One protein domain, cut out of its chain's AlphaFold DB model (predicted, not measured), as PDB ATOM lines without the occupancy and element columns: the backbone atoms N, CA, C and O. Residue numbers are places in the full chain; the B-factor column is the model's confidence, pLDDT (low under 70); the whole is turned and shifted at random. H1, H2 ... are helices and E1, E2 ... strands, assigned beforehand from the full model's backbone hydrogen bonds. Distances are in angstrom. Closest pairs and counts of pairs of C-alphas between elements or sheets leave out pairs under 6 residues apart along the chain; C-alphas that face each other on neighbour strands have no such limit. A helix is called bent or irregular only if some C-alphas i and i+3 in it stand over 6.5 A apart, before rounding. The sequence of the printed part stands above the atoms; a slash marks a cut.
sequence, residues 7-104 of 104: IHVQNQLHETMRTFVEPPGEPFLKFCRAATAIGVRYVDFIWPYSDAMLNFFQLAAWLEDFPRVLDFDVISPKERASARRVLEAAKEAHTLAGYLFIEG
ATOM      1  N   ILE A   7     -24.326 -18.347  27.271       89.38
ATOM      2  CA  ILE A   7     -25.446 -19.206  27.648       89.38
ATOM      3  C   ILE A   7     -25.071 -19.982  28.901       89.38
ATOM      4  O   ILE A   7     -24.068 -20.702  28.925       89.38
ATOM      5  N   HIS A   8     -25.921 -19.871  29.912       91.31
ATOM      6  CA  HIS A   8     -25.809 -20.539  31.195       91.31
ATOM      7  C   HIS A   8     -26.942 -21.551  31.355       91.31
ATOM      8  O   HIS A   8     -28.119 -21.220  31.229       91.31
ATOM      9  N   VAL A   9     -26.579 -22.788  31.670       91.44
ATOM     10  CA  VAL A   9     -27.499 -23.807  32.173       91.44
ATOM     11  C   VAL A   9     -27.541 -23.647  33.683       91.44
ATOM     12  O   VAL A   9     -26.508 -23.813  34.339       91.44
ATOM     13  N   GLN A  10     -28.706 -23.316  34.228       89.50
ATOM     14  CA  GLN A  10     -28.894 -23.160  35.665       89.50
ATOM     15  C   GLN A  10     -29.883 -24.199  36.189       89.50
ATOM     16  O   GLN A  10     -30.781 -24.625  35.463       89.50
ATOM     17  N   ASN A  11     -29.696 -24.641  37.432       89.00
ATOM     18  CA  ASN A  11     -30.666 -25.491  38.124       89.00
ATOM     19  C   ASN A  11     -31.801 -24.646  38.746       89.00
ATOM     20  O   ASN A  11     -31.812 -23.420  38.639       89.00
ATOM     21  N   GLN A  12     -32.748 -25.293  39.428       84.50
ATOM     22  CA  GLN A  12     -33.867 -24.614  40.106       84.50
ATOM     23  C   GLN A  12     -33.446 -23.587  41.181       84.50
ATOM     24  O   GLN A  12     -34.238 -22.724  41.546       84.50
ATOM     25  N   LEU A  13     -32.223 -23.689  41.715       87.88
ATOM     26  CA  LEU A  13     -31.667 -22.779  42.724       87.88
ATOM     27  C   LEU A  13     -30.859 -21.635  42.097       87.88
ATOM     28  O   LEU A  13     -30.183 -20.905  42.816       87.88
ATOM     29  N   HIS A  14     -30.931 -21.472  40.772       84.50
ATOM     30  CA  HIS A  14     -30.172 -20.479  40.013       84.50
ATOM     31  C   HIS A  14     -28.643 -20.720  40.038       84.50
ATOM     32  O   HIS A  14     -27.862 -19.838  39.682       84.50
ATOM     33  N   GLU A  15     -28.187 -21.922  40.415       90.31
ATOM     34  CA  GLU A  15     -26.768 -22.285  40.371       90.31
ATOM     35  C   GLU A  15     -26.368 -22.650  38.940       90.31
ATOM     36  O   GLU A  15     -27.016 -23.466  38.280       90.31
ATOM     37  N   THR A  16     -25.278 -22.056  38.455       93.00
ATOM     38  CA  THR A  16     -24.761 -22.317  37.109       93.00
ATOM     39  C   THR A  16     -24.053 -23.663  37.045       93.00
ATOM     40  O   THR A  16     -22.969 -23.838  37.597       93.00
ATOM     41  N   MET A  17     -24.644 -24.594  36.300       95.06
ATOM     42  CA  MET A  17     -24.115 -25.940  36.071       95.06
ATOM     43  C   MET A  17     -23.155 -25.981  34.881       95.06
ATOM     44  O   MET A  17     -22.167 -26.714  34.892       95.06
ATOM     45  N   ARG A  18     -23.436 -25.182  33.844       95.38
ATOM     46  CA  ARG A  18     -22.644 -25.136  32.611       95.38
ATOM     47  C   ARG A  18     -22.727 -23.761  31.966       95.38
ATOM     48  O   ARG A  18     -23.806 -23.186  31.894       95.38
ATOM     49  N   THR A  19     -21.614 -23.292  31.410       94.50
ATOM     50  CA  THR A  19     -21.558 -22.057  30.616       94.50
ATOM     51  C   THR A  19     -20.904 -22.340  29.272       94.50
ATOM     52  O   THR A  19     -19.928 -23.086  29.197       94.50
ATOM     53  N   PHE A  20     -21.415 -21.737  28.203       94.19
ATOM     54  CA  PHE A  20     -20.724 -21.697  26.920       94.19
ATOM     55  C   PHE A  20     -21.022 -20.404  26.171       94.19
ATOM     56  O   PHE A  20     -22.062 -19.784  26.364       94.19
ATOM     57  N   VAL A  21     -20.098 -20.032  25.291       92.19
ATOM     58  CA  VAL A  21     -20.198 -18.823  24.477       92.19
ATOM     59  C   VAL A  21     -20.542 -19.201  23.040       92.19
ATOM     60  O   VAL A  21     -20.086 -20.229  22.508       92.19
ATOM     61  N   GLU A  22     -21.388 -18.391  22.418       89.81
ATOM     62  CA  GLU A  22     -21.724 -18.524  21.011       89.81
ATOM     63  C   GLU A  22     -20.577 -18.070  20.110       89.81
ATOM     64  O   GLU A  22     -19.896 -17.086  20.395       89.81
ATOM     65  N   PRO A  23     -20.343 -18.767  18.987       87.75
ATOM     66  CA  PRO A  23     -19.276 -18.382  18.091       87.75
ATOM     67  C   PRO A  23     -19.587 -17.031  17.423       87.75
ATOM     68  O   PRO A  23     -20.756 -16.702  17.194       87.75
ATOM     69  N   PRO A  24     -18.554 -16.275  17.008       86.06
ATOM     70  CA  PRO A  24     -18.731 -14.968  16.390       86.06
ATOM     71  C   PRO A  24     -19.704 -14.968  15.202       86.06
ATOM     72  O   PRO A  24     -19.758 -15.906  14.387       86.06
ATOM     73  N   GLY A  25     -20.436 -13.860  15.068       84.31
ATOM     74  CA  GLY A  25     -21.413 -13.644  13.999       84.31
ATOM     75  C   GLY A  25     -22.837 -14.099  14.328       84.31
ATOM     76  O   GLY A  25     -23.627 -14.244  13.389       84.31
ATOM     77  N   GLU A  26     -23.135 -14.301  15.617       85.69
ATOM     78  CA  GLU A  26     -24.482 -14.450  16.189       85.69
ATOM     79  C   GLU A  26     -25.345 -15.562  15.551       85.69
ATOM     80  O   GLU A  26     -26.499 -15.311  15.188       85.69
ATOM     81  N   PRO A  27     -24.830 -16.790  15.347       89.12
ATOM     82  CA  PRO A  27     -25.581 -17.813  14.626       89.12
ATOM     83  C   PRO A  27     -26.867 -18.223  15.350       89.12
ATOM     84  O   PRO A  27     -27.876 -18.432  14.682       89.12
ATOM     85  N   PHE A  28     -26.891 -18.250  16.686       88.12
ATOM     86  CA  PHE A  28     -28.133 -18.514  17.411       88.12
ATOM     87  C   PHE A  28     -29.185 -17.406  17.225       88.12
ATOM     88  O   PHE A  28     -30.343 -17.696  16.938       88.12
ATOM     89  N   LEU A  29     -28.804 -16.123  17.296       86.00
ATOM     90  CA  LEU A  29     -29.765 -15.032  17.059       86.00
ATOM     91  C   LEU A  29     -30.293 -15.045  15.628       86.00
ATOM     92  O   LEU A  29     -31.471 -14.777  15.399       86.00
ATOM     93  N   LYS A  30     -29.433 -15.355  14.654       88.31
ATOM     94  CA  LYS A  30     -29.853 -15.496  13.257       88.31
ATOM     95  C   LYS A  30     -30.829 -16.651  13.076       88.31
ATOM     96  O   LYS A  30     -31.835 -16.460  12.399       88.31
ATOM     97  N   PHE A  31     -30.601 -17.780  13.750       88.25
ATOM     98  CA  PHE A  31     -31.579 -18.863  13.830       88.25
ATOM     99  C   PHE A  31     -32.926 -18.371  14.385       88.25
ATOM    100  O   PHE A  31     -33.947 -18.560  13.729       88.25
ATOM    101  N   CYS A  32     -32.947 -17.679  15.530       85.00
ATOM    102  CA  CYS A  32     -34.189 -17.168  16.126       85.00
ATOM    103  C   CYS A  32     -34.936 -16.191  15.197       85.00
ATOM    104  O   CYS A  32     -36.163 -16.242  15.078       85.00
ATOM    105  N   ARG A  33     -34.202 -15.326  14.485       85.50
ATOM    106  CA  ARG A  33     -34.778 -14.412  13.483       85.50
ATOM    107  C   ARG A  33     -35.373 -15.177  12.298       85.50
ATOM    108  O   ARG A  33     -36.490 -14.875  11.885       85.50
ATOM    109  N   ALA A  34     -34.665 -16.180  11.779       85.69
ATOM    110  CA  ALA A  34     -35.154 -17.016  10.685       85.69
ATOM    111  C   ALA A  34     -36.385 -17.845  11.099       85.69
ATOM    112  O   ALA A  34     -37.346 -17.940  10.340       85.69
ATOM    113  N   ALA A  35     -36.408 -18.356  12.331       83.69
ATOM    114  CA  ALA A  35     -37.558 -19.048  12.905       83.69
ATOM    115  C   ALA A  35     -38.807 -18.151  12.997       83.69
ATOM    116  O   ALA A  35     -39.921 -18.580  12.703       83.69
ATOM    117  N   THR A  36     -38.617 -16.867  13.312       82.12
ATOM    118  CA  THR A  36     -39.720 -15.892  13.340       82.12
ATOM    119  C   THR A  36     -40.361 -15.729  11.960       82.12
ATOM    120  O   THR A  36     -41.582 -15.608  11.852       82.12
ATOM    121  N   ALA A  37     -39.562 -15.784  10.889       81.06
ATOM    122  CA  ALA A  37     -40.056 -15.675   9.517       81.06
ATOM    123  C   ALA A  37     -40.912 -16.877   9.072       81.06
ATOM    124  O   ALA A  37     -41.743 -16.726   8.180       81.06
ATOM    125  N   ILE A  38     -40.759 -18.043   9.708       80.50
ATOM    126  CA  ILE A  38     -41.577 -19.243   9.455       80.50
ATOM    127  C   ILE A  38     -42.750 -19.380  10.441       80.50
ATOM    128  O   ILE A  38     -43.373 -20.435  10.532       80.50
ATOM    129  N   GLY A  39     -43.067 -18.311  11.180       72.19
ATOM    130  CA  GLY A  39     -44.208 -18.253  12.095       72.19
ATOM    131  C   GLY A  39     -43.933 -18.791  13.500       72.19
ATOM    132  O   GLY A  39     -44.832 -18.735  14.338       72.19
ATOM    133  N   VAL A  40     -42.710 -19.248  13.788       74.25
ATOM    134  CA  VAL A  40     -42.321 -19.669  15.137       74.25
ATOM    135  C   VAL A  40     -41.856 -18.456  15.914       74.25
ATOM    136  O   VAL A  40     -40.808 -17.871  15.646       74.25
ATOM    137  N   ARG A  41     -42.664 -18.051  16.886       64.44
ATOM    138  CA  ARG A  41     -42.332 -16.927  17.742       64.44
ATOM    139  C   ARG A  41     -41.702 -17.441  19.023       64.44
ATOM    140  O   ARG A  41     -42.413 -17.831  19.939       64.44
ATOM    141  N   TYR A  42     -40.384 -17.327  19.126       64.75
ATOM    142  CA  TYR A  42     -39.704 -17.343  20.421       64.75
ATOM    143  C   TYR A  42     -39.875 -15.968  21.087       64.75
ATOM    144  O   TYR A  42     -38.910 -15.251  21.346       64.75
ATOM    145  N   VAL A  43     -41.128 -15.531  21.265       49.91
ATOM    146  CA  VAL A  43     -41.422 -14.507  22.271       49.91
ATOM    147  C   VAL A  43     -41.285 -15.276  23.555       49.91
ATOM    148  O   VAL A  43     -42.098 -16.168  23.755       49.91
ATOM    149  N   ASP A  44     -40.187 -15.045  24.267       46.56
ATOM    150  CA  ASP A  44     -39.996 -15.329  25.687       46.56
ATOM    151  C   ASP A  44     -38.547 -15.742  25.935       46.56
ATOM    152  O   ASP A  44     -38.176 -16.915  25.969       46.56
ATOM    153  N   PHE A  45     -37.699 -14.729  26.087       53.06
ATOM    154  CA  PHE A  45     -36.446 -14.926  26.791       53.06
ATOM    155  C   PHE A  45     -36.789 -15.310  28.226       53.06
ATOM    156  O   PHE A  45     -37.564 -14.608  28.878       53.06
ATOM    157  N   ILE A  46     -36.192 -16.398  28.700       54.94
ATOM    158  CA  ILE A  46     -36.170 -16.753  30.113       54.94
ATOM    159  C   ILE A  46     -35.617 -15.546  30.867       54.94
ATOM    160  O   ILE A  46     -34.436 -15.199  30.765       54.94
ATOM    161  N   TRP A  47     -36.510 -14.841  31.553       53.34
ATOM    162  CA  TRP A  47     -36.155 -13.643  32.285       53.34
ATOM    163  C   TRP A  47     -35.670 -14.111  33.664       53.34
ATOM    164  O   TRP A  47     -36.371 -14.857  34.346       53.34
ATOM    165  N   PRO A  48     -34.506 -13.660  34.153       54.12
ATOM    166  CA  PRO A  48     -34.108 -13.919  35.540       54.12
ATOM    167  C   PRO A  48     -35.121 -13.437  36.603       54.12
ATOM    168  O   PRO A  48     -34.986 -13.803  37.764       54.12
ATOM    169  N   TYR A  49     -36.126 -12.635  36.222       55.59
ATOM    170  CA  TYR A  49     -37.181 -12.130  37.104       55.59
ATOM    171  C   TYR A  49     -38.580 -12.684  36.774       55.59
ATOM    172  O   TYR A  49     -39.540 -12.312  37.449       55.59
ATOM    173  N   SER A  50     -38.732 -13.539  35.753       60.03
ATOM    174  CA  SER A  50     -39.966 -14.317  35.599       60.03
ATOM    175  C   SER A  50     -40.003 -15.440  36.628       60.03
ATOM    176  O   SER A  50     -38.969 -15.966  37.040       60.03
ATOM    177  N   ASP A  51     -41.216 -15.805  37.041       63.94
ATOM    178  CA  ASP A  51     -41.452 -16.966  37.896       63.94
ATOM    179  C   ASP A  51     -40.768 -18.208  37.290       63.94
ATOM    180  O   ASP A  51     -40.851 -18.446  36.080       63.94
ATOM    181  N   ALA A  52     -40.096 -19.003  38.128       64.88
ATOM    182  CA  ALA A  52     -39.441 -20.250  37.741       64.88
ATOM    183  C   ALA A  52     -40.383 -21.188  36.963       64.88
ATOM    184  O   ALA A  52     -39.953 -21.864  36.030       64.88
ATOM    185  N   MET A  53     -41.682 -21.168  37.280       63.69
ATOM    186  CA  MET A  53     -42.703 -21.923  36.553       63.69
ATOM    187  C   MET A  53     -42.870 -21.441  35.101       63.69
ATOM    188  O   MET A  53     -43.003 -22.260  34.191       63.69
ATOM    189  N   LEU A  54     -42.832 -20.127  34.859       67.31
ATOM    190  CA  LEU A  54     -42.931 -19.559  33.511       67.31
ATOM    191  C   LEU A  54     -41.685 -19.900  32.684       67.31
ATOM    192  O   LEU A  54     -41.812 -20.339  31.543       67.31
ATOM    193  N   ASN A  55     -40.500 -19.804  33.293       68.50
ATOM    194  CA  ASN A  55     -39.240 -20.190  32.655       68.50
ATOM    195  C   ASN A  55     -39.214 -21.678  32.279       68.50
ATOM    196  O   ASN A  55     -38.735 -22.039  31.204       68.50
ATOM    197  N   PHE A  56     -39.777 -22.541  33.126       72.56
ATOM    198  CA  PHE A  56     -39.896 -23.969  32.847       72.56
ATOM    199  C   PHE A  56     -40.861 -24.263  31.685       72.56
ATOM    200  O   PHE A  56     -40.523 -25.041  30.793       72.56
ATOM    201  N   PHE A  57     -42.033 -23.617  31.638       70.19
ATOM    202  CA  PHE A  57     -42.972 -23.781  30.519       70.19
ATOM    203  C   PHE A  57     -42.405 -23.266  29.192       70.19
ATOM    204  O   PHE A  57     -42.582 -23.912  28.161       70.19
ATOM    205  N   GLN A  58     -41.686 -22.143  29.215       73.44
ATOM    206  CA  GLN A  58     -41.001 -21.601  28.039       73.44
ATOM    207  C   GLN A  58     -39.933 -22.568  27.530       73.44
ATOM    208  O   GLN A  58     -39.843 -22.831  26.329       73.44
ATOM    209  N   LEU A  59     -39.173 -23.163  28.449       79.69
ATOM    210  CA  LEU A  59     -38.186 -24.179  28.122       79.69
ATOM    211  C   LEU A  59     -38.837 -25.423  27.506       79.69
ATOM    212  O   LEU A  59     -38.360 -25.915  26.488       79.69
ATOM    213  N   ALA A  60     -39.945 -25.903  28.072       80.69
ATOM    214  CA  ALA A  60     -40.700 -27.030  27.529       80.69
ATOM    215  C   ALA A  60     -41.238 -26.743  26.115       80.69
ATOM    216  O   ALA A  60     -41.105 -27.590  25.234       80.69
ATOM    217  N   ALA A  61     -41.758 -25.535  25.868       77.31
ATOM    218  CA  ALA A  61     -42.198 -25.112  24.538       77.31
ATOM    219  C   ALA A  61     -41.038 -25.108  23.527       77.31
ATOM    220  O   ALA A  61     -41.174 -25.604  22.408       77.31
ATOM    221  N   TRP A  62     -39.853 -24.639  23.935       81.12
ATOM    222  CA  TRP A  62     -38.659 -24.715  23.090       81.12
ATOM    223  C   TRP A  62     -38.289 -26.158  22.744       81.12
ATOM    224  O   TRP A  62     -37.906 -26.421  21.607       81.12
ATOM    225  N   LEU A  63     -38.418 -27.103  23.682       85.38
ATOM    226  CA  LEU A  63     -38.115 -28.515  23.422       85.38
ATOM    227  C   LEU A  63     -39.043 -29.153  22.379       85.38
ATOM    228  O   LEU A  63     -38.609 -30.075  21.684       85.38
ATOM    229  N   GLU A  64     -40.277 -28.672  22.255       83.88
ATOM    230  CA  GLU A  64     -41.241 -29.144  21.258       83.88
ATOM    231  C   GLU A  64     -41.017 -28.490  19.882       83.88
ATOM    232  O   GLU A  64     -40.978 -29.182  18.858       83.88
ATOM    233  N   ASP A  65     -40.798 -27.173  19.855       80.12
ATOM    234  CA  ASP A  65     -40.759 -26.393  18.613       80.12
ATOM    235  C   ASP A  65     -39.379 -26.375  17.935       80.12
ATOM    236  O   ASP A  65     -39.292 -26.520  16.708       80.12
ATOM    237  N   PHE A  66     -38.280 -26.241  18.695       81.12
ATOM    238  CA  PHE A  66     -36.919 -26.150  18.130       81.12
ATOM    239  C   PHE A  66     -36.574 -27.299  17.179       81.12
ATOM    240  O   PHE A  66     -36.052 -27.009  16.098       81.12
ATOM    241  N   PRO A  67     -36.831 -28.583  17.514       84.69
ATOM    242  CA  PRO A  67     -36.504 -29.692  16.624       84.69
ATOM    243  C   PRO A  67     -37.124 -29.538  15.235       84.69
ATOM    244  O   PRO A  67     -36.439 -29.745  14.239       84.69
ATOM    245  N   ARG A  68     -38.384 -29.095  15.169       84.75
ATOM    246  CA  ARG A  68     -39.115 -28.924  13.907       84.75
ATOM    247  C   ARG A  68     -38.541 -27.785  13.074       84.75
ATOM    248  O   ARG A  68     -38.467 -27.894  11.855       84.75
ATOM    249  N   VAL A  69     -38.115 -26.700  13.719       84.00
ATOM    250  CA  VAL A  69     -37.524 -25.539  13.036       84.00
ATOM    251  C   VAL A  69     -36.154 -25.851  12.443       84.00
ATOM    252  O   VAL A  69     -35.807 -25.333  11.381       84.00
ATOM    253  N   LEU A  70     -35.376 -26.721  13.090       85.19
ATOM    254  CA  LEU A  70     -34.056 -27.117  12.595       85.19
ATOM    255  C   LEU A  70     -34.111 -27.787  11.217       85.19
ATOM    256  O   LEU A  70     -33.113 -27.724  10.496       85.19
ATOM    257  N   ASP A  71     -35.243 -28.385  10.849       86.00
ATOM    258  CA  ASP A  71     -35.420 -29.115   9.593       86.00
ATOM    259  C   ASP A  71     -35.809 -28.216   8.408       86.00
ATOM    260  O   ASP A  71     -35.852 -28.685   7.274       86.00
ATOM    261  N   PHE A  72     -36.037 -26.915   8.624       84.12
ATOM    262  CA  PHE A  72     -36.323 -25.990   7.528       84.12
ATOM    263  C   PHE A  72     -35.060 -25.662   6.717       84.12
ATOM    264  O   PHE A  72     -33.989 -25.378   7.267       84.12
ATOM    265  N   ASP A  73     -35.212 -25.620   5.391       85.56
ATOM    266  CA  ASP A  73     -34.124 -25.358   4.435       85.56
ATOM    267  C   ASP A  73     -33.565 -23.930   4.505       85.56
ATOM    268  O   ASP A  73     -32.447 -23.669   4.064       85.56
ATOM    269  N   VAL A  74     -34.323 -22.996   5.085       85.69
ATOM    270  CA  VAL A  74     -33.908 -21.593   5.250       85.69
ATOM    271  C   VAL A  74     -32.818 -21.414   6.316       85.69
ATOM    272  O   VAL A  74     -32.169 -20.371   6.364       85.69
ATOM    273  N   ILE A  75     -32.601 -22.419   7.169       87.12
ATOM    274  CA  ILE A  75     -31.622 -22.372   8.257       87.12
ATOM    275  C   ILE A  75     -30.265 -22.869   7.758       87.12
ATOM    276  O   ILE A  75     -30.119 -24.022   7.346       87.12
ATOM    277  N   SER A  76     -29.234 -22.026   7.852       90.69
ATOM    278  CA  SER A  76     -27.886 -22.413   7.435       90.69
ATOM    279  C   SER A  76     -27.283 -23.495   8.350       90.69
ATOM    280  O   SER A  76     -27.631 -23.591   9.532       90.69
ATOM    281  N   PRO A  77     -26.293 -24.279   7.876       91.56
ATOM    282  CA  PRO A  77     -25.640 -25.294   8.705       91.56
ATOM    283  C   PRO A  77     -25.019 -24.742   9.997       91.56
ATOM    284  O   PRO A  77     -25.045 -25.413  11.029       91.56
ATOM    285  N   LYS A  78     -24.486 -23.509   9.964       91.31
ATOM    286  CA  LYS A  78     -23.876 -22.856  11.134       91.31
ATOM    287  C   LYS A  78     -24.928 -22.484  12.181       91.31
ATOM    288  O   LYS A  78     -24.722 -22.737  13.365       91.31
ATOM    289  N   GLU A  79     -26.049 -21.917  11.742       90.44
ATOM    290  CA  GLU A  79     -27.202 -21.595  12.593       90.44
ATOM    291  C   GLU A  79     -27.802 -22.866  13.197       90.44
ATOM    292  O   GLU A  79     -27.998 -22.936  14.405       90.44
ATOM    293  N   ARG A  80     -27.981 -23.915  12.387       90.81
ATOM    294  CA  ARG A  80     -28.486 -25.220  12.834       90.81
ATOM    295  C   ARG A  80     -27.581 -25.861  13.888       90.81
ATOM    296  O   ARG A  80     -28.075 -26.398  14.874       90.81
ATOM    297  N   ALA A  81     -26.263 -25.821  13.692       91.75
ATOM    298  CA  ALA A  81     -25.302 -26.380  14.644       91.75
ATOM    299  C   ALA A  81     -25.322 -25.633  15.987       91.75
ATOM    300  O   ALA A  81     -25.326 -26.261  17.045       91.75
ATOM    301  N   SER A  82     -25.369 -24.302  15.945       90.81
ATOM    302  CA  SER A  82     -25.491 -23.458  17.136       90.81
ATOM    303  C   SER A  82     -26.828 -23.688  17.860       90.81
ATOM    304  O   SER A  82     -26.837 -24.026  19.043       90.81
ATOM    305  N   ALA A  83     -27.951 -23.645  17.141       90.19
ATOM    306  CA  ALA A  83     -29.275 -23.887  17.705       90.19
ATOM    307  C   ALA A  83     -29.411 -25.289  18.317       90.19
ATOM    308  O   ALA A  83     -30.025 -25.436  19.368       90.19
ATOM    309  N   ARG A  84     -28.761 -26.315  17.744       91.69
ATOM    310  CA  ARG A  84     -28.658 -27.644  18.377       91.69
ATOM    311  C   ARG A  84     -27.911 -27.602  19.706       91.69
ATOM    312  O   ARG A  84     -28.358 -28.230  20.655       91.69
ATOM    313  N   ARG A  85     -26.802 -26.862  19.810       92.38
ATOM    314  CA  ARG A  85     -26.078 -26.713  21.089       92.38
ATOM    315  C   ARG A  85     -26.952 -26.057  22.155       92.38
ATOM    316  O   ARG A  85     -26.928 -26.504  23.301       92.38
ATOM    317  N   VAL A  86     -27.726 -25.037  21.779       90.06
ATOM    318  CA  VAL A  86     -28.674 -24.382  22.692       90.06
ATOM    319  C   VAL A  86     -29.840 -25.307  23.044       90.06
ATOM    320  O   VAL A  86     -30.204 -25.379  24.210       90.06
ATOM    321  N   LEU A  87     -30.363 -26.090  22.096       90.12
ATOM    322  CA  LEU A  87     -31.386 -27.105  22.360       90.12
ATOM    323  C   LEU A  87     -30.904 -28.169  23.357       90.12
ATOM    324  O   LEU A  87     -31.637 -28.531  24.270       90.12
ATOM    325  N   GLU A  88     -29.675 -28.663  23.220       92.12
ATOM    326  CA  GLU A  88     -29.119 -29.618  24.187       92.12
ATOM    327  C   GLU A  88     -28.931 -28.980  25.569       92.12
ATOM    328  O   GLU A  88     -29.222 -29.608  26.583       92.12
ATOM    329  N   ALA A  89     -28.522 -27.709  25.622       90.94
ATOM    330  CA  ALA A  89     -28.476 -26.956  26.872       90.94
ATOM    331  C   ALA A  89     -29.881 -26.767  27.481       90.94
ATOM    332  O   ALA A  89     -30.036 -26.823  28.698       90.94
ATOM    333  N   ALA A  90     -30.908 -26.592  26.642       88.75
ATOM    334  CA  ALA A  90     -32.295 -26.465  27.072       88.75
ATOM    335  C   ALA A  90     -32.808 -27.766  27.689       88.75
ATOM    336  O   ALA A  90     -33.422 -27.750  28.753       88.75
ATOM    337  N   LYS A  91     -32.503 -28.903  27.055       90.38
ATOM    338  CA  LYS A  91     -32.819 -30.231  27.594       90.38
ATOM    339  C   LYS A  91     -32.143 -30.442  28.942       90.38
ATOM    340  O   LYS A  91     -32.796 -30.888  29.877       90.38
ATOM    341  N   GLU A  92     -30.865 -30.086  29.049       92.00
ATOM    342  CA  GLU A  92     -30.103 -30.183  30.295       92.00
ATOM    343  C   GLU A  92     -30.757 -29.353  31.410       92.00
ATOM    344  O   GLU A  92     -31.115 -29.903  32.451       92.00
ATOM    345  N   ALA A  93     -31.021 -28.066  31.164       89.31
ATOM    346  CA  ALA A  93     -31.722 -27.200  32.112       89.31
ATOM    347  C   ALA A  93     -33.087 -27.783  32.524       89.31
ATOM    348  O   ALA A  93     -33.413 -27.823  33.710       89.31
ATOM    349  N   HIS A  94     -33.850 -28.323  31.571       88.75
ATOM    350  CA  HIS A  94     -35.165 -28.907  31.832       88.75
ATOM    351  C   HIS A  94     -35.069 -30.152  32.722       88.75
ATOM    352  O   HIS A  94     -35.879 -30.326  33.631       88.75
ATOM    353  N   THR A  95     -34.064 -31.015  32.517       90.81
ATOM    354  CA  THR A  95     -33.846 -32.189  33.388       90.81
ATOM    355  C   THR A  95     -33.500 -31.815  34.828       90.81
ATOM    356  O   THR A  95     -33.759 -32.594  35.741       90.81
ATOM    357  N   LEU A  96     -32.960 -30.613  35.039       89.38
ATOM    358  CA  LEU A  96     -32.611 -30.070  36.350       89.38
ATOM    359  C   LEU A  96     -33.765 -29.301  37.010       89.38
ATOM    360  O   LEU A  96     -33.547 -28.678  38.051       89.38
ATOM    361  N   ALA A  97     -34.955 -29.290  36.391       87.00
ATOM    362  CA  ALA A  97     -36.053 -28.379  36.732       87.00
ATOM    363  C   ALA A  97     -35.595 -26.907  36.806       87.00
ATOM    364  O   ALA A  97     -36.115 -26.111  37.584       87.00
ATOM    365  N   GLY A  98     -34.567 -26.569  36.031       85.81
ATOM    366  CA  GLY A  98     -33.964 -25.253  35.984       85.81
ATOM    367  C   GLY A  98     -34.334 -24.519  34.708       85.81
ATOM    368  O   GLY A  98     -35.387 -24.748  34.112       85.81
ATOM    369  N   TYR A  99     -33.460 -23.613  34.287       83.44
ATOM    370  CA  TYR A  99     -33.731 -22.733  33.159       83.44
ATOM    371  C   TYR A  99     -32.431 -22.309  32.453       83.44
ATOM    372  O   TYR A  99     -31.326 -22.425  32.991       83.44
ATOM    373  N   LEU A 100     -32.559 -21.865  31.200       85.75
ATOM    374  CA  LEU A 100     -31.460 -21.309  30.413       85.75
ATOM    375  C   LEU A 100     -31.386 -19.795  30.589       85.75
ATOM    376  O   LEU A 100     -32.314 -19.094  30.206       85.75
ATOM    377  N   PHE A 101     -30.263 -19.282  31.077       84.50
ATOM    378  CA  PHE A 101     -30.003 -17.845  31.112       84.50
ATOM    379  C   PHE A 101     -29.080 -17.449  29.953       84.50
ATOM    380  O   PHE A 101     -28.043 -18.076  29.743       84.50
ATOM    381  N   ILE A 102     -29.472 -16.436  29.176       84.12
ATOM    382  CA  ILE A 102     -28.728 -15.953  28.005       84.12
ATOM    383  C   ILE A 102     -28.367 -14.484  28.233       84.12
ATOM    384  O   ILE A 102     -29.253 -13.655  28.436       84.12
ATOM    385  N   GLU A 103     -27.077 -14.171  28.168       83.19
ATOM    386  CA  GLU A 103     -26.503 -12.835  28.346       83.19
ATOM    387  C   GLU A 103     -25.839 -12.371  27.040       83.19
ATOM    388  O   GLU A 103     -25.160 -13.169  26.393       83.19
ATOM    389  N   GLY A 104     -26.020 -11.106  26.640       73.75
ATOM    390  CA  GLY A 104     -25.324 -10.493  25.498       73.75
ATOM    391  C   GLY A 104     -25.841  -9.117  25.101       73.75
ATOM    392  O   GLY A 104     -26.928  -8.726  25.581       73.75
TER     393      GLY A 104
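This is residues 7 to 104 of the 104 residues of an uncharacterized protein of Arthrobacter nitrophenolicus (UniProt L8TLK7). A small sheet of three strands has one long helix, H3, running along one face, and H2 lies side by side with H3 as a helical hairpin. H1 sits crosswise at the beginning of H3, off the sheet, and a long loop, residues 38 to 51, leads from it to H2. The printed part has 98 residues, in the order E1 E2 H1 H2 H3 E3; the sheet's order is E2, E1, E3, all antiparallel, and the class is mixed, helices and strands. The whole is compact, with a radius of gyration of the C-alphas of 12.8 A and spans of 38 by 26 by 21 A.

In the sheet, E1 is residues 7 to 10, from C-alpha 7 at (-25.446, -19.206, 27.648), E2 is 16 to 21, 13.9 A long, and E3 is 99 to 103, ending with C-alpha 103 at (-26.503, -12.835, 28.346). H3, residues 77 to 95, is 26.9 A long, H2, residues 52 to 70, 26.6 A, and H1, residues 27 to 37, 15.5 A. H2 is irregular, but only just, with C-alphas 64 and 67 6.6 A apart, and has a kink of 33 degrees near residue 64.

N 9 and O 18 of the hairpin E1 and E2 are 2.8 A apart, within hydrogen-bond range, as are N 8 and O 101 of E1 and E3, 2.8 A. H3 is on the sheet at a height of 10.4 A, in two layers, a helix on one face of a sheet; its closest C-alphas to E1 are Ala 93 and Val 9, 5.4 A. H2 only grazes the sheet with residues 52 to 60. H2 and H3 touch, closest at the C-alphas of Leu 70 and Arg 80, 5.9 A, at a shallow tilt of 34 degrees, only just short of steep, opposite ways. H1 touches H3 at residues 78 to 86 alone, closest at the C-alphas of Pro 27 and Glu 79, 4.6 A, about perpendicular at 88 degrees. Every O i to N i+4 pair is within range in H1 and H3, and 13 of 15 in H2.

The C-alphas farthest apart, Leu 13 and Asp 73, are 38.5 A apart. The printed part has no cut, and its long link is H1 to H2. The pLDDT is under 70 in residues 41 to 55.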